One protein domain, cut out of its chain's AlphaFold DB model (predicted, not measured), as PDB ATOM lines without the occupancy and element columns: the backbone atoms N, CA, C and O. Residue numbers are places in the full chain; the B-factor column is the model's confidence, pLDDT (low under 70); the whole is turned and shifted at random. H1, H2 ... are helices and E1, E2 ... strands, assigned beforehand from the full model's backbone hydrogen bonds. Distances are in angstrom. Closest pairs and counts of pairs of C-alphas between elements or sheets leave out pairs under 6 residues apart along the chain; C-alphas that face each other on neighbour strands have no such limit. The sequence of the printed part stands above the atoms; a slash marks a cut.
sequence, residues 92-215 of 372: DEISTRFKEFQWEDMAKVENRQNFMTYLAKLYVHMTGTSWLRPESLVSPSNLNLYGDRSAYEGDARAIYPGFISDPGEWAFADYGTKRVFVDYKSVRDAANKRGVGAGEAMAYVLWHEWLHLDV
ATOM      1  N   ASP A  92       0.108  24.116  22.916       76.88
ATOM      2  CA  ASP A  92      -1.314  24.244  23.239       76.88
ATOM      3  C   ASP A  92      -1.576  25.318  24.299       76.88
ATOM      4  O   ASP A  92      -2.499  26.121  24.147       76.88
ATOM      5  N   GLU A  93      -0.746  25.383  25.345       82.31
ATOM      6  CA  GLU A  93      -0.830  26.445  26.349       82.31
ATOM      7  C   GLU A  93      -0.617  27.815  25.702       82.31
ATOM      8  O   GLU A  93      -1.402  28.731  25.931       82.31
ATOM      9  N   ILE A  94       0.401  27.954  24.852       82.81
ATOM     10  CA  ILE A  94       0.729  29.225  24.198       82.81
ATOM     11  C   ILE A  94      -0.393  29.660  23.261       82.81
ATOM     12  O   ILE A  94      -0.851  30.801  23.334       82.81
ATOM     13  N   SER A  95      -0.894  28.741  22.431       80.19
ATOM     14  CA  SER A  95      -2.030  29.010  21.548       80.19
ATOM     15  C   SER A  95      -3.271  29.421  22.341       80.19
ATOM     16  O   SER A  95      -3.961  30.363  21.954       80.19
ATOM     17  N   THR A  96      -3.538  28.756  23.467       85.12
ATOM     18  CA  THR A  96      -4.658  29.091  24.354       85.12
ATOM     19  C   THR A  96      -4.489  30.490  24.933       85.12
ATOM     20  O   THR A  96      -5.371  31.324  24.759       85.12
ATOM     21  N   ARG A  97      -3.324  30.802  25.512       87.69
ATOM     22  CA  ARG A  97      -3.026  32.127  26.073       87.69
ATOM     23  C   ARG A  97      -3.158  33.245  25.040       87.69
ATOM     24  O   ARG A  97      -3.673  34.311  25.360       87.69
ATOM     25  N   PHE A  98      -2.717  33.011  23.804       87.31
ATOM     26  CA  PHE A  98      -2.824  34.002  22.731       87.31
ATOM     27  C   PHE A  98      -4.273  34.209  22.275       87.31
ATOM     28  O   PHE A  98      -4.653  35.339  21.975       87.31
ATOM     29  N   LYS A  99      -5.084  33.143  22.239       85.88
ATOM     30  CA  LYS A  99      -6.517  33.209  21.906       85.88
ATOM     31  C   LYS A  99      -7.355  33.832  23.019       85.88
ATOM     32  O   LYS A  99      -8.340  34.498  22.725       85.88
ATOM     33  N   GLU A 100      -6.996  33.602  24.276       91.44
ATOM     34  CA  GLU A 100      -7.699  34.157  25.435       91.44
ATOM     35  C   GLU A 100      -7.473  35.662  25.580       91.44
ATOM     36  O   GLU A 100      -8.381  36.365  26.011       91.44
ATOM     37  N   PHE A 101      -6.296  36.163  25.199       93.12
ATOM     38  CA  PHE A 101      -5.995  37.588  25.277       93.12
ATOM     39  C   PHE A 101      -6.777  38.387  24.230       93.12
ATOM     40  O   PHE A 101      -6.618  38.171  23.025       93.12
ATOM     41  N   GLN A 102      -7.590  39.341  24.687       95.25
ATOM     42  CA  GLN A 102      -8.404  40.208  23.833       95.25
ATOM     43  C   GLN A 102      -7.969  41.676  23.925       95.25
ATOM     44  O   GLN A 102      -7.282  42.095  24.857       95.25
ATOM     45  N   TRP A 103      -8.383  42.504  22.963       92.81
ATOM     46  CA  TRP A 103      -8.019  43.928  22.948       92.81
ATOM     47  C   TRP A 103      -8.532  44.685  24.180       92.81
ATOM     48  O   TRP A 103      -7.886  45.628  24.638       92.81
ATOM     49  N   GLU A 104      -9.657  44.262  24.753       94.38
ATOM     50  CA  GLU A 104     -10.234  44.812  25.982       94.38
ATOM     51  C   GLU A 104      -9.330  44.582  27.199       94.38
ATOM     52  O   GLU A 104      -9.372  45.352  28.161       94.38
ATOM     53  N   ASP A 105      -8.480  43.555  27.166       94.81
ATOM     54  CA  ASP A 105      -7.538  43.270  28.245       94.81
ATOM     55  C   ASP A 105      -6.379  44.268  28.286       94.81
ATOM     56  O   ASP A 105      -5.823  44.499  29.357       94.81
ATOM     57  N   MET A 106      -6.080  44.968  27.181       91.12
ATOM     58  CA  MET A 106      -5.099  46.064  27.176       91.12
ATOM     59  C   MET A 106      -5.524  47.241  28.063       91.12
ATOM     60  O   MET A 106      -4.668  47.947  28.605       91.12
ATOM     61  N   ALA A 107      -6.833  47.447  28.249       88.50
ATOM     62  CA  ALA A 107      -7.365  48.479  29.134       88.50
ATOM     63  C   ALA A 107      -7.306  48.075  30.620       88.50
ATOM     64  O   ALA A 107      -7.321  48.941  31.496       88.50
ATOM     65  N   LYS A 108      -7.202  46.775  30.923       93.00
ATOM     66  CA  LYS A 108      -7.162  46.240  32.290       93.00
ATOM     67  C   LYS A 108      -5.709  46.048  32.721       93.00
ATOM     68  O   LYS A 108      -5.008  45.193  32.191       93.00
ATOM     69  N   VAL A 109      -5.258  46.838  33.699       91.31
ATOM     70  CA  VAL A 109      -3.846  46.873  34.131       91.31
ATOM     71  C   VAL A 109      -3.309  45.480  34.468       91.31
ATOM     72  O   VAL A 109      -2.260  45.108  33.951       91.31
ATOM     73  N   GLU A 110      -4.046  44.709  35.270       94.19
ATOM     74  CA  GLU A 110      -3.640  43.368  35.701       94.19
ATOM     75  C   GLU A 110      -3.546  42.384  34.526       94.19
ATOM     76  O   GLU A 110      -2.506  41.757  34.335       94.19
ATOM     77  N   ASN A 111      -4.580  42.299  33.678       94.62
ATOM     78  CA  ASN A 111      -4.573  41.391  32.525       94.62
ATOM     79  C   ASN A 111      -3.442  41.734  31.550       94.62
ATOM     80  O   ASN A 111      -2.717  40.843  31.105       94.62
ATOM     81  N   ARG A 112      -3.249  43.028  31.264       93.81
ATOM     82  CA  ARG A 112      -2.139  43.508  30.438       93.81
ATOM     83  C   ARG A 112      -0.796  43.102  31.042       93.81
ATOM     84  O   ARG A 112       0.011  42.503  30.344       93.81
ATOM     85  N   GLN A 113      -0.549  43.393  32.319       93.38
ATOM     86  CA  GLN A 113       0.720  43.067  32.982       93.38
ATOM     87  C   GLN A 113       0.998  41.560  33.007       93.38
ATOM     88  O   GLN A 113       2.119  41.141  32.706       93.38
ATOM     89  N   ASN A 114      -0.019  40.748  33.298       94.06
ATOM     90  CA  ASN A 114       0.087  39.292  33.294       94.06
ATOM     91  C   ASN A 114       0.458  38.764  31.904       94.06
ATOM     92  O   ASN A 114       1.371  37.946  31.781       94.06
ATOM     93  N   PHE A 115      -0.187  39.277  30.854       94.75
ATOM     94  CA  PHE A 115       0.110  38.870  29.484       94.75
ATOM     95  C   PHE A 115       1.493  39.342  29.012       94.75
ATOM     96  O   PHE A 115       2.244  38.548  28.452       94.75
ATOM     97  N   MET A 116       1.894  40.588  29.301       94.94
ATOM     98  CA  MET A 116       3.240  41.082  28.962       94.94
ATOM     99  C   MET A 116       4.330  40.254  29.654       94.94
ATOM    100  O   MET A 116       5.313  39.861  29.028       94.94
ATOM    101  N   THR A 117       4.135  39.934  30.935       94.00
ATOM    102  CA  THR A 117       5.070  39.099  31.704       94.00
ATOM    103  C   THR A 117       5.156  37.686  31.128       94.00
ATOM    104  O   THR A 117       6.246  37.119  31.038       94.00
ATOM    105  N   TYR A 118       4.020  37.115  30.717       93.38
ATOM    106  CA  TYR A 118       3.981  35.834  30.018       93.38
ATOM    107  C   TYR A 118       4.788  35.880  28.711       93.38
ATOM    108  O   TYR A 118       5.658  35.032  28.509       93.38
ATOM    109  N   LEU A 119       4.575  36.904  27.875       92.44
ATOM    110  CA  LEU A 119       5.304  37.085  26.616       92.44
ATOM    111  C   LEU A 119       6.811  37.234  26.820       92.44
ATOM    112  O   LEU A 119       7.569  36.656  26.048       92.44
ATOM    113  N   ALA A 120       7.248  37.974  27.839       92.75
ATOM    114  CA  ALA A 120       8.668  38.177  28.122       92.75
ATOM    115  C   ALA A 120       9.361  36.893  28.594       92.75
ATOM    116  O   ALA A 120      10.462  36.576  28.147       92.75
ATOM    117  N   LYS A 121       8.704  36.112  29.462       91.69
ATOM    118  CA  LYS A 121       9.224  34.802  29.888       91.69
ATOM    119  C   LYS A 121       9.305  33.831  28.718       91.69
ATOM    120  O   LYS A 121      10.310  33.141  28.566       91.69
ATOM    121  N   LEU A 122       8.263  33.808  27.885       87.69
ATOM    122  CA  LEU A 122       8.239  32.980  26.691       87.69
ATOM    123  C   LEU A 122       9.327  33.415  25.698       87.69
ATOM    124  O   LEU A 122      10.037  32.558  25.195       87.69
ATOM    125  N   TYR A 123       9.522  34.717  25.474       87.12
ATOM    126  CA  TYR A 123      10.590  35.244  24.619       87.12
ATOM    127  C   TYR A 123      11.969  34.742  25.058       87.12
ATOM    128  O   TYR A 123      12.688  34.146  24.256       87.12
ATOM    129  N   VAL A 124      12.318  34.917  26.338       86.88
ATOM    130  CA  VAL A 124      13.621  34.491  26.879       86.88
ATOM    131  C   VAL A 124      13.799  32.976  26.768       86.88
ATOM    132  O   VAL A 124      14.852  32.503  26.350       86.88
ATOM    133  N   HIS A 125      12.749  32.205  27.059       83.81
ATOM    134  CA  HIS A 125      12.771  30.752  26.891       83.81
ATOM    135  C   HIS A 125      12.990  30.332  25.426       83.81
ATOM    136  O   HIS A 125      13.746  29.407  25.138       83.81
ATOM    137  N   MET A 126      12.324  31.009  24.491       77.31
ATOM    138  CA  MET A 126      12.307  30.645  23.074       77.31
ATOM    139  C   MET A 126      13.586  31.031  22.347       77.31
ATOM    140  O   MET A 126      14.016  30.308  21.444       77.31
ATOM    141  N   THR A 127      14.182  32.149  22.737       76.06
ATOM    142  CA  THR A 127      15.448  32.643  22.197       76.06
ATOM    143  C   THR A 127      16.654  31.979  22.854       76.06
ATOM    144  O   THR A 127      17.671  31.769  22.202       76.06
ATOM    145  N   GLY A 128      16.543  31.606  24.133       75.69
ATOM    146  CA  GLY A 128      17.680  31.133  24.919       75.69
ATOM    147  C   GLY A 128      18.674  32.247  25.265       75.69
ATOM    148  O   GLY A 128      19.809  31.944  25.636       75.69
ATOM    149  N   THR A 129      18.275  33.521  25.134       76.19
ATOM    150  CA  THR A 129      19.093  34.663  25.566       76.19
ATOM    151  C   THR A 129      19.439  34.537  27.048       76.19
ATOM    152  O   THR A 129      18.590  34.204  27.878       76.19
ATOM    153  N   SER A 130      20.703  34.782  27.394       73.00
ATOM    154  CA  SER A 130      21.193  34.697  28.779       73.00
ATOM    155  C   SER A 130      21.434  36.065  29.419       73.00
ATOM    156  O   SER A 130      21.660  36.153  30.627       73.00
ATOM    157  N   TRP A 131      21.373  37.141  28.632       73.06
ATOM    158  CA  TRP A 131      21.672  38.504  29.079       73.06
ATOM    159  C   TRP A 131      20.427  39.385  29.213       73.06
ATOM    160  O   TRP A 131      20.454  40.343  29.991       73.06
ATOM    161  N   LEU A 132      19.324  39.064  28.527       79.56
ATOM    162  CA  LEU A 132      18.035  39.706  28.770       79.56
ATOM    163  C   LEU A 132      17.234  38.941  29.822       79.56
ATOM    164  O   LEU A 132      17.011  37.737  29.726       79.56
ATOM    165  N   ARG A 133      16.762  39.674  30.832       87.69
ATOM    166  CA  ARG A 133      15.846  39.146  31.848       87.69
ATOM    167  C   ARG A 133      14.403  39.500  31.484       87.69
ATOM    168  O   ARG A 133      14.180  40.633  31.046       87.69
ATOM    169  N   PRO A 134      13.419  38.610  31.710       90.62
ATOM    170  CA  PRO A 134      12.015  38.903  31.426       90.62
ATOM    171  C   PRO A 134      11.521  40.196  32.086       90.62
ATOM    172  O   PRO A 134      10.776  40.958  31.480       90.62
ATOM    173  N   GLU A 135      11.977  40.485  33.305       91.56
ATOM    174  CA  GLU A 135      11.592  41.684  34.056       91.56
ATOM    175  C   GLU A 135      12.101  42.964  33.382       91.56
ATOM    176  O   GLU A 135      11.424  43.992  33.403       91.56
ATOM    177  N   SER A 136      13.269  42.899  32.738       88.06
ATOM    178  CA  SER A 136      13.834  44.022  31.988       88.06
ATOM    179  C   SER A 136      13.027  44.335  30.729       88.06
ATOM    180  O   SER A 136      12.970  45.492  30.332       88.06
ATOM    181  N   LEU A 137      12.397  43.337  30.105       89.94
ATOM    182  CA  LEU A 137      11.615  43.508  28.875       89.94
ATOM    183  C   LEU A 137      10.266  44.203  29.107       89.94
ATOM    184  O   LEU A 137       9.711  44.794  28.185       89.94
ATOM    185  N   VAL A 138       9.737  44.130  30.333       93.44
ATOM    186  CA  VAL A 138       8.411  44.666  30.703       93.44
ATOM    187  C   VAL A 138       8.470  45.781  31.744       93.44
ATOM    188  O   VAL A 138       7.430  46.303  32.146       93.44
ATOM    189  N   SER A 139       9.671  46.149  32.197       90.19
ATOM    190  CA  SER A 139       9.865  47.269  33.115       90.19
ATOM    191  C   SER A 139       9.297  48.559  32.509       90.19
ATOM    192  O   SER A 139       9.585  48.841  31.345       90.19
ATOM    193  N   PRO A 140       8.601  49.412  33.283       87.38
ATOM    194  CA  PRO A 140       8.156  50.728  32.816       87.38
ATOM    195  C   PRO A 140       9.283  51.648  32.321       87.38
ATOM    196  O   PRO A 140       9.014  52.625  31.626       87.38
ATOM    197  N   SER A 141      10.537  51.365  32.697       86.88
ATOM    198  CA  SER A 141      11.712  52.076  32.183       86.88
ATOM    199  C   SER A 141      12.066  51.689  30.749       86.88
ATOM    200  O   SER A 141      12.690  52.490  30.062       86.88
ATOM    201  N   ASN A 142      11.686  50.483  30.316       88.69
ATOM    202  CA  ASN A 142      12.125  49.870  29.064       88.69
ATOM    203  C   ASN A 142      10.968  49.612  28.096       88.69
ATOM    204  O   ASN A 142      11.202  49.602  26.899       88.69
ATOM    205  N   LEU A 143       9.736  49.418  28.577       93.12
ATOM    206  CA  LEU A 143       8.552  49.218  27.748       93.12
ATOM    207  C   LEU A 143       7.455  50.211  28.127       93.12
ATOM    208  O   LEU A 143       6.950  50.208  29.252       93.12
ATOM    209  N   ASN A 144       7.025  51.007  27.152       93.56
ATOM    210  CA  ASN A 144       5.892  51.912  27.278       93.56
ATOM    211  C   ASN A 144       4.832  51.569  26.221       93.56
ATOM    212  O   ASN A 144       5.125  51.442  25.033       93.56
ATOM    213  N   LEU A 145       3.584  51.412  26.668       92.62
ATOM    214  CA  LEU A 145       2.447  51.035  25.828       92.62
ATOM    215  C   LEU A 145       1.458  52.202  25.759       92.62
ATOM    216  O   LEU A 145       0.944  52.644  26.789       92.62
ATOM    217  N   TYR A 146       1.153  52.657  24.551       91.06
ATOM    218  CA  TYR A 146       0.344  53.842  24.290       91.06
ATOM    219  C   TYR A 146      -0.952  53.465  23.577       91.06
ATOM    220  O   TYR A 146      -0.944  52.753  22.578       91.06
ATOM    221  N   GLY A 147      -2.080  53.956  24.098       88.38
ATOM    222  CA  GLY A 147      -3.376  53.908  23.405       88.38
ATOM    223  C   GLY A 147      -3.667  55.176  22.599       88.38
ATOM    224  O   GLY A 147      -4.700  55.268  21.934       88.38
ATOM    225  N   ASP A 148      -2.769  56.155  22.699       87.81
ATOM    226  CA  ASP A 148      -2.815  57.436  22.014       87.81
ATOM    227  C   ASP A 148      -1.510  57.653  21.244       87.81
ATOM    228  O   ASP A 148      -0.420  57.665  21.820       87.81
ATOM    229  N   ARG A 149      -1.652  57.864  19.935       86.44
ATOM    230  CA  ARG A 149      -0.538  58.085  19.017       86.44
ATOM    231  C   ARG A 149       0.222  59.369  19.344       86.44
ATOM    232  O   ARG A 149       1.437  59.398  19.194       86.44
ATOM    233  N   SER A 150      -0.460  60.412  19.830       89.56
ATOM    234  CA  SER A 150       0.207  61.676  20.162       89.56
ATOM    235  C   SER A 150       1.179  61.514  21.330       89.56
ATOM    236  O   SER A 150       2.275  62.071  21.289       89.56
ATOM    237  N   ALA A 151       0.799  60.754  22.361       90.50
ATOM    238  CA  ALA A 151       1.674  60.450  23.491       90.50
ATOM    239  C   ALA A 151       2.873  59.578  23.073       90.50
ATOM    240  O   ALA A 151       4.004  59.882  23.445       90.50
ATOM    241  N   TYR A 152       2.633  58.555  22.246       89.38
ATOM    242  CA  TYR A 152       3.688  57.721  21.658       89.38
ATOM    243  C   TYR A 152       4.723  58.558  20.891       89.38
ATOM    244  O   TYR A 152       5.922  58.468  21.152       89.38
ATOM    245  N   GLU A 153       4.267  59.426  19.984       86.12
ATOM    246  CA  GLU A 153       5.163  60.287  19.211       86.12
ATOM    247  C   GLU A 153       5.880  61.323  20.079       86.12
ATOM    248  O   GLU A 153       7.021  61.676  19.790       86.12
ATOM    249  N   GLY A 154       5.216  61.838  21.117       89.00
ATOM    250  CA  GLY A 154       5.809  62.781  22.061       89.00
ATOM    251  C   GLY A 154       7.024  62.186  22.769       89.00
ATOM    252  O   GLY A 154       8.099  62.790  22.756       89.00
ATOM    253  N   ASP A 155       6.880  60.977  23.311       88.69
ATOM    254  CA  ASP A 155       7.967  60.287  24.011       88.69
ATOM    255  C   ASP A 155       9.067  59.817  23.049       88.69
ATOM    256  O   ASP A 155      10.252  59.932  23.371       88.69
ATOM    257  N   ALA A 156       8.709  59.371  21.839       80.00
ATOM    258  CA  ALA A 156       9.685  59.071  20.791       80.00
ATOM    259  C   ALA A 156      10.508  60.316  20.416       80.00
ATOM    260  O   ALA A 156      11.737  60.254  20.369       80.00
ATOM    261  N   ARG A 157       9.861  61.480  20.247       83.50
ATOM    262  CA  ARG A 157      10.541  62.757  19.957       83.50
ATOM    263  C   ARG A 157      11.401  63.268  21.108       83.50
ATOM    264  O   ARG A 157      12.367  63.985  20.858       83.50
ATOM    265  N   ALA A 158      11.098  62.891  22.349       86.81
ATOM    266  CA  ALA A 158      11.948  63.221  23.490       86.81
ATOM    267  C   ALA A 158      13.320  62.524  23.419       86.81
ATOM    268  O   ALA A 158      14.303  63.066  23.921       86.81
ATOM    269  N   ILE A 159      13.399  61.352  22.776       76.50
ATOM    270  CA  ILE A 159      14.659  60.637  22.515       76.50
ATOM    271  C   ILE A 159      15.252  61.065  21.170       76.50
ATOM    272  O   ILE A 159      16.436  61.390  21.079       76.50
ATOM    273  N   TYR A 160      14.428  61.089  20.123       73.25
ATOM    274  CA  TYR A 160      14.827  61.423  18.762       73.25
ATOM    275  C   TYR A 160      13.964  62.573  18.216       73.25
ATOM    276  O   TYR A 160      12.922  62.323  17.612       73.25
ATOM    277  N   PRO A 161      14.377  63.849  18.369       77.12
ATOM    278  CA  PRO A 161      13.552  65.011  18.005       77.12
ATOM    279  C   PRO A 161      13.075  65.057  16.545       77.12
ATOM    280  O   PRO A 161      12.078  65.708  16.248       77.12
ATOM    281  N   GLY A 162      13.774  64.365  15.638       69.81
ATOM    282  CA  GLY A 162      13.396  64.222  14.231       69.81
ATOM    283  C   GLY A 162      12.404  63.090  13.944       69.81
ATOM    284  O   GLY A 162      12.157  62.807  12.776       69.81
ATOM    285  N   PHE A 163      11.868  62.417  14.967       70.69
ATOM    286  CA  PHE A 163      10.954  61.292  14.800       70.69
ATOM    287  C   PHE A 163       9.643  61.726  14.130       70.69
ATOM    288  O   PHE A 163       8.924  62.614  14.613       70.69
ATOM    289  N   ILE A 164       9.324  61.063  13.021       66.81
ATOM    290  CA  ILE A 164       8.078  61.209  12.275       66.81
ATOM    291  C   ILE A 164       7.529  59.802  12.111       66.81
ATOM    292  O   ILE A 164       8.184  58.977  11.485       66.81
ATOM    293  N   SER A 165       6.352  59.549  12.683       64.25
ATOM    294  CA  SER A 165       5.741  58.232  12.595       64.25
ATOM    295  C   SER A 165       5.045  58.053  11.246       64.25
ATOM    296  O   SER A 165       4.213  58.877  10.847       64.25
ATOM    297  N   ASP A 166       5.331  56.957  10.552       59.41
ATOM    298  CA  ASP A 166       4.588  56.613   9.339       59.41
ATOM    299  C   ASP A 166       3.223  55.990   9.691       59.41
ATOM    300  O   ASP A 166       3.075  55.342  10.730       59.41
ATOM    301  N   PRO A 167       2.179  56.098   8.844       52.97
ATOM    302  CA  PRO A 167       0.854  55.524   9.129       52.97
ATOM    303  C   PRO A 167       0.842  54.008   9.405       52.97
ATOM    304  O   PRO A 167      -0.137  53.493   9.943       52.97
ATOM    305  N   GLY A 168       1.899  53.292   9.008       54.22
ATOM    306  CA  GLY A 168       2.098  51.865   9.266       54.22
ATOM    307  C   GLY A 168       3.024  51.548  10.442       54.22
ATOM    308  O   GLY A 168       3.222  50.369  10.719       54.22
ATOM    309  N   GLU A 169       3.582  52.557  11.103       62.53
ATOM    310  CA  GLU A 169       4.475  52.404  12.247       62.53
ATOM    311  C   GLU A 169       3.667  52.203  13.530       62.53
ATOM    312  O   GLU A 169       2.677  52.895  13.788       62.53
ATOM    313  N   TRP A 170       4.065  51.195  14.298       70.44
ATOM    314  CA  TRP A 170       3.363  50.737  15.497       70.44
ATOM    315  C   TRP A 170       4.272  50.648  16.723       70.44
ATOM    316  O   TRP A 170       3.762  50.536  17.839       70.44
ATOM    317  N   ALA A 171       5.589  50.720  16.540       78.75
ATOM    318  CA  ALA A 171       6.542  50.761  17.630       78.75
ATOM    319  C   ALA A 171       7.801  51.552  17.271       78.75
ATOM    320  O   ALA A 171       8.039  51.874  16.114       78.75
ATOM    321  N   PHE A 172       8.557  51.912  18.302       76.50
ATOM    322  CA  PHE A 172       9.867  52.544  18.228       76.50
ATOM    323  C   PHE A 172      10.768  51.897  19.285       76.50
ATOM    324  O   PHE A 172      10.451  51.973  20.476       76.50
ATOM    325  N   ALA A 173      11.883  51.299  18.868       76.19
ATOM    326  CA  ALA A 173      12.934  50.815  19.756       76.19
ATOM    327  C   ALA A 173      14.184  51.698  19.654       76.19
ATOM    328  O   ALA A 173      14.751  51.894  18.579       76.19
ATOM    329  N   ASP A 174      14.659  52.187  20.799       71.81
ATOM    330  CA  ASP A 174      15.954  52.846  20.910       71.81
ATOM    331  C   ASP A 174      16.978  51.913  21.560       71.81
ATOM    332  O   ASP A 174      16.858  51.518  22.721       71.81
ATOM    333  N   TYR A 175      18.037  51.598  20.820       65.81
ATOM    334  CA  TYR A 175      19.065  50.653  21.247       65.81
ATOM    335  C   TYR A 175      19.984  51.263  22.312       65.81
ATOM    336  O   TYR A 175      20.545  50.523  23.121       65.81
ATOM    337  N   GLY A 176      20.138  52.595  22.322       66.75
ATOM    338  CA  GLY A 176      21.000  53.299  23.274       66.75
ATOM    339  C   GLY A 176      20.421  53.294  24.686       66.75
ATOM    340  O   GLY A 176      21.091  52.903  25.639       66.75
ATOM    341  N   THR A 177      19.157  53.693  24.819       70.62
ATOM    342  CA  THR A 177      18.433  53.701  26.097       70.62
ATOM    343  C   THR A 177      17.745  52.376  26.411       70.62
ATOM    344  O   THR A 177      17.261  52.198  27.526       70.62
ATOM    345  N   LYS A 178      17.717  51.442  25.452       74.75
ATOM    346  CA  LYS A 178      17.009  50.157  25.532       74.75
ATOM    347  C   LYS A 178      15.508  50.321  25.813       74.75
ATOM    348  O   LYS A 178      14.901  49.495  26.495       74.75
ATOM    349  N   ARG A 179      14.918  51.404  25.298       80.75
ATOM    350  CA  ARG A 179      13.493  51.731  25.446       80.75
ATOM    351  C   ARG A 179      12.709  51.302  24.215       80.75
ATOM    352  O   ARG A 179      13.154  51.517  23.096       80.75
ATOM    353  N   VAL A 180      11.528  50.743  24.443       86.69
ATOM    354  CA  VAL A 180      10.567  50.296  23.438       86.69
ATOM    355  C   VAL A 180       9.238  50.981  23.703       86.69
ATOM    356  O   VAL A 180       8.663  50.872  24.788       86.69
ATOM    357  N   PHE A 181       8.740  51.678  22.694       86.94
ATOM    358  CA  PHE A 181       7.454  52.356  22.704       86.94
ATOM    359  C   PHE A 181       6.532  51.658  21.720       86.94
ATOM    360  O   PHE A 181       6.909  51.489  20.570       86.94
ATOM    361  N   VAL A 182       5.330  51.274  22.145       88.69
ATOM    362  CA  VAL A 182       4.352  50.606  21.273       88.69
ATOM    363  C   VAL A 182       3.036  51.370  21.288       88.69
ATOM    364  O   VAL A 182       2.414  51.508  22.342       88.69
ATOM    365  N   ASP A 183       2.572  51.808  20.121       86.38
ATOM    366  CA  ASP A 183       1.204  52.286  19.923       86.38
ATOM    367  C   ASP A 183       0.277  51.084  19.695       86.38
ATOM    368  O   ASP A 183       0.029  50.644  18.567       86.38
ATOM    369  N   TYR A 184      -0.265  50.536  20.785       88.06
ATOM    370  CA  TYR A 184      -1.100  49.339  20.711       88.06
ATOM    371  C   TYR A 184      -2.441  49.588  20.008       88.06
ATOM    372  O   TYR A 184      -3.088  48.633  19.576       88.06
ATOM    373  N   LYS A 185      -2.875  50.848  19.858       87.62
ATOM    374  CA  LYS A 185      -4.067  51.177  19.070       87.62
ATOM    375  C   LYS A 185      -3.783  50.995  17.581       87.62
ATOM    376  O   LYS A 185      -4.588  50.366  16.894       87.62
ATOM    377  N   SER A 186      -2.630  51.465  17.106       82.19
ATOM    378  CA  SER A 186      -2.184  51.222  15.728       82.19
ATOM    379  C   SER A 186      -1.979  49.725  15.457       82.19
ATOM    380  O   SER A 186      -2.432  49.227  14.423       82.19
ATOM    381  N   VAL A 187      -1.403  48.978  16.413       83.19
ATOM    382  CA  VAL A 187      -1.297  47.505  16.327       83.19
ATOM    383  C   VAL A 187      -2.677  46.862  16.181       83.19
ATOM    384  O   VAL A 187      -2.894  46.074  15.260       83.19
ATOM    385  N   ARG A 188      -3.630  47.221  17.049       85.81
ATOM    386  CA  ARG A 188      -5.004  46.705  17.008       85.81
ATOM    387  C   ARG A 188      -5.670  46.954  15.665       85.81
ATOM    388  O   ARG A 188      -6.240  46.037  15.074       85.81
ATOM    389  N   ASP A 189      -5.619  48.189  15.186       82.38
ATOM    390  CA  ASP A 189      -6.297  48.575  13.954       82.38
ATOM    391  C   ASP A 189      -5.685  47.837  12.742       82.38
ATOM    392  O   ASP A 189      -6.404  47.441  11.819       82.38
ATOM    393  N   ALA A 190      -4.372  47.580  12.763       74.69
ATOM    394  CA  ALA A 190      -3.677  46.780  11.758       74.69
ATOM    395  C   ALA A 190      -4.009  45.277  11.844       74.69
ATOM    396  O   ALA A 190      -4.206  44.633  10.810       74.69
ATOM    397  N   ALA A 191      -4.094  44.724  13.052       77.38
ATOM    398  CA  ALA A 191      -4.434  43.326  13.297       77.38
ATOM    399  C   ALA A 191      -5.884  43.009  12.899       77.38
ATOM    400  O   ALA A 191      -6.127  42.049  12.167       77.38
ATOM    401  N   ASN A 192      -6.833  43.874  13.269       81.25
ATOM    402  CA  ASN A 192      -8.252  43.719  12.936       81.25
ATOM    403  C   ASN A 192      -8.492  43.718  11.421       81.25
ATOM    404  O   ASN A 192      -9.249  42.890  10.918       81.25
ATOM    405  N   LYS A 193      -7.797  44.583  10.667       75.75
ATOM    406  CA  LYS A 193      -7.853  44.589   9.192       75.75
ATOM    407  C   LYS A 193      -7.393  43.269   8.566       75.75
ATOM    408  O   LYS A 193      -7.765  42.977   7.435       75.75
ATOM    409  N   ARG A 194      -6.566  42.496   9.275       67.12
ATOM    410  CA  ARG A 194      -5.960  41.241   8.804       67.12
ATOM    411  C   ARG A 194      -6.581  39.994   9.438       67.12
ATOM    412  O   ARG A 194      -6.166  38.891   9.100       67.12
ATOM    413  N   GLY A 195      -7.559  40.159  10.331       69.88
ATOM    414  CA  GLY A 195      -8.173  39.053  11.067       69.88
ATOM    415  C   GLY A 195      -7.211  38.345  12.027       69.88
ATOM    416  O   GLY A 195      -7.357  37.148  12.246       69.88
ATOM    417  N   VAL A 196      -6.215  39.061  12.562       75.94
ATOM    418  CA  VAL A 196      -5.243  38.527  13.530       75.94
ATOM    419  C   VAL A 196      -5.715  38.829  14.954       75.94
ATOM    420  O   VAL A 196      -6.164  39.942  15.236       75.94
ATOM    421  N   GLY A 197      -5.611  37.844  15.853       78.31
ATOM    422  CA  GLY A 197      -5.998  37.987  17.261       78.31
ATOM    423  C   GLY A 197      -5.059  38.899  18.059       78.31
ATOM    424  O   GLY A 197      -3.895  39.083  17.701       78.31
ATOM    425  N   ALA A 198      -5.549  39.455  19.172       85.81
ATOM    426  CA  ALA A 198      -4.784  40.412  19.976       85.81
ATOM    427  C   ALA A 198      -3.496  39.814  20.555       85.81
ATOM    428  O   ALA A 198      -2.445  40.454  20.495       85.81
ATOM    429  N   GLY A 199      -3.558  38.580  21.067       84.88
ATOM    430  CA  GLY A 199      -2.385  37.909  21.622       84.88
ATOM    431  C   GLY A 199      -1.278  37.686  20.590       84.88
ATOM    432  O   GLY A 199      -0.125  38.009  20.857       84.88
ATOM    433  N   GLU A 200      -1.632  37.216  19.389       79.25
ATOM    434  CA  GLU A 200      -0.684  37.003  18.283       79.25
ATOM    435  C   GLU A 200      -0.060  38.316  17.797       79.25
ATOM    436  O   GLU A 200       1.153  38.389  17.597       79.25
ATOM    437  N   ALA A 201      -0.874  39.363  17.643       80.75
ATOM    438  CA  ALA A 201      -0.407  40.669  17.192       80.75
ATOM    439  C   ALA A 201       0.567  41.305  18.196       80.75
ATOM    440  O   ALA A 201       1.629  41.785  17.805       80.75
ATOM    441  N   MET A 202       0.237  41.271  19.492       86.00
ATOM    442  CA  MET A 202       1.114  41.799  20.539       86.00
ATOM    443  C   MET A 202       2.392  40.973  20.695       86.00
ATOM    444  O   MET A 202       3.456  41.559  20.873       86.00
ATOM    445  N   ALA A 203       2.310  39.642  20.595       84.69
ATOM    446  CA  ALA A 203       3.488  38.780  20.628       84.69
ATOM    447  C   ALA A 203       4.460  39.125  19.498       84.69
ATOM    448  O   ALA A 203       5.638  39.335  19.757       84.69
ATOM    449  N   TYR A 204       3.960  39.255  18.266       78.44
ATOM    450  CA  TYR A 204       4.794  39.622  17.126       78.44
ATOM    451  C   TYR A 204       5.486  40.969  17.324       78.44
ATOM    452  O   TYR A 204       6.698  41.059  17.181       78.44
ATOM    453  N   VAL A 205       4.711  41.998  17.670       80.75
ATOM    454  CA  VAL A 205       5.214  43.366  17.843       80.75
ATOM    455  C   VAL A 205       6.276  43.416  18.930       80.75
ATOM    456  O   VAL A 205       7.372  43.906  18.702       80.75
ATOM    457  N   LEU A 206       5.987  42.864  20.105       87.25
ATOM    458  CA  LEU A 206       6.924  42.930  21.220       87.25
ATOM    459  C   LEU A 206       8.175  42.104  20.961       87.25
ATOM    460  O   LEU A 206       9.265  42.549  21.288       87.25
ATOM    461  N   TRP A 207       8.045  40.922  20.362       85.00
ATOM    462  CA  TRP A 207       9.205  40.087  20.068       85.00
ATOM    463  C   TRP A 207      10.077  40.685  18.968       85.00
ATOM    464  O   TRP A 207      11.290  40.545  19.049       85.00
ATOM    465  N   HIS A 208       9.483  41.381  17.994       77.62
ATOM    466  CA  HIS A 208      10.223  42.182  17.021       77.62
ATOM    467  C   HIS A 208      11.071  43.254  17.716       77.62
ATOM    468  O   HIS A 208      12.291  43.272  17.584       77.62
ATOM    469  N   GLU A 209      10.449  44.087  18.552       77.81
ATOM    470  CA  GLU A 209      11.172  45.161  19.237       77.81
ATOM    471  C   GLU A 209      12.180  44.639  20.273       77.81
ATOM    472  O   GLU A 209      13.232  45.236  20.495       77.81
ATOM    473  N   TRP A 210      11.897  43.511  20.925       83.88
ATOM    474  CA  TRP A 210      12.832  42.896  21.865       83.88
ATOM    475  C   TRP A 210      14.023  42.244  21.171       83.88
ATOM    476  O   TRP A 210      15.113  42.300  21.737       83.88
ATOM    477  N   LEU A 211      13.861  41.714  19.953       77.38
ATOM    478  CA  LEU A 211      14.989  41.250  19.143       77.38
ATOM    479  C   LEU A 211      15.986  42.380  18.891       77.38
ATOM    480  O   LEU A 211      17.191  42.163  19.025       77.38
ATOM    481  N   HIS A 212      15.514  43.598  18.622       73.12
ATOM    482  CA  HIS A 212      16.383  44.771  18.520       73.12
ATOM    483  C   HIS A 212      17.141  45.051  19.831       73.12
ATOM    484  O   HIS A 212      18.337  45.354  19.826       73.12
ATOM    485  N   LEU A 213      16.481  44.906  20.987       73.81
ATOM    486  CA  LEU A 213      17.130  45.087  22.291       73.81
ATOM    487  C   LEU A 213      18.176  44.011  22.611       73.81
ATOM    488  O   LEU A 213      19.137  44.310  23.331       73.81
ATOM    489  N   ASP A 214      17.983  42.800  22.091       75.94
ATOM    490  CA  ASP A 214      18.791  41.598  22.338       75.94
ATOM    491  C   ASP A 214      20.181  41.645  21.709       75.94
ATOM    492  O   ASP A 214      21.065  40.874  22.076       75.94
ATOM    493  N   VAL A 215      20.390  42.568  20.776       70.50
ATOM    494  CA  VAL A 215      21.684  42.780  20.144       70.50
ATOM    495  C   VAL A 215      22.679  43.330  21.171       70.50
ATOM    496  O   VAL A 215      22.494  44.413  21.750       70.50
TER     497      VAL A 215
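This is residues 92 to 215 of the 372 residues of an uncharacterized protein of Candidatus Gottesmanbacteria bacterium RIFCSPHIGHO2_02_FULL_39_11 (UniProt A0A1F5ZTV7). A small sheet of three short strands, E1, E3 and E2, lies between two helices, with H7 on one face and H5 on the other, as three layers. The longest helix, H3, crosses H7 at a steep tilt of 54 degrees, close to it but not clearly touching; H6 follows E3 directly and leads by a tight link to H7, and H1 and H5 lie far out toward the two ends of the longest axis. The printed part has 124 residues, with seven named helices and three named strands in the order H1 H2 H3 H4 E1 H5 E2 E3 H6 H7; the class is mostly helix. The sheet's order is E1 E3 E2, mixed. The whole is compact, with a radius of gyration of the C-alphas of 14.0 A and spans of 44 by 36 by 24 A.

H1, residues 92 to 100, begins at C-alpha 92 (-1.314, 24.244, 23.239) and is 12.0 A long. H2 is residues 103 to 107, and H3, residues 109 to 127, is 26.8 A long. H4 is residues 134 to 138, and E1 is residues 143 to 146. H5, residues 149 to 159, is 15.8 A long and begins at C-alpha 149 (-0.538, 58.085, 19.017). E2 is residues 171 to 174, E3 residues 179 to 183 and H6 residues 184 to 194, 15.2 A long. H7, residues 198 to 214, is 23.7 A long and ends at C-alpha 214 (18.791, 41.598, 22.338).

E1 and E3 are parallel, with N 146 and O 182 2.8 A apart. E2 and E3 form an antiparallel hairpin, with N 172 and O 181 2.8 A apart. H7 runs along the strands over E3 and E2, at a height over the sheet of 9.9 A; its closest C-alphas to E2 are Glu 209 and Ala 173, 5.9 A. On the opposite face H5 runs along the strands over E3, at a height of 8.9 A; the closest C-alphas of the two, Arg 149 and Asp 183, are 6.1 A apart. H4 and H6 only graze the sheet. H6 touches H7 at a steep tilt of 57 degrees, opposite ways, its closest C-alphas Ala 191 and Ala 201, 6.2 A; H7 does so with residues 198 to 205 alone. H3 and H7 are close but not clearly touching, at a steep tilt of 54 degrees, with the C-alphas of Leu 119 and Ala 203 6.5 A apart. H3 touches H4 with residues 116 to 124 alone, closest at the C-alphas of Ala 120 and Pro 134, 4.8 A. H2 and H3 only just touch, only at the corner, with 3 pairs of C-alphas within 8 A. H1 and H7 touch only at their ends, with C-alphas of Phe 98 and Gly 199 4.1 A apart. H5 and H7 are apart. H1, H3 and H7 have every O i to N i+4 pair within hydrogen-bond range; H5 and H6 have 6 of 7, while H2 and H4 have 0 of 1, beside 2 of 2 and 1 of 2 O i to N i+3 pairs.

The two C-alphas farthest apart, Asp 92 and Pro 161, are 43.7 A apart. The printed part has no cut. The link from H5 to E2, 11 residues, is long. The mean pLDDT of the printed part is 82.8; residue 162 and residues 164 to 169, 175 to 176 and 194 to 195 are under 70.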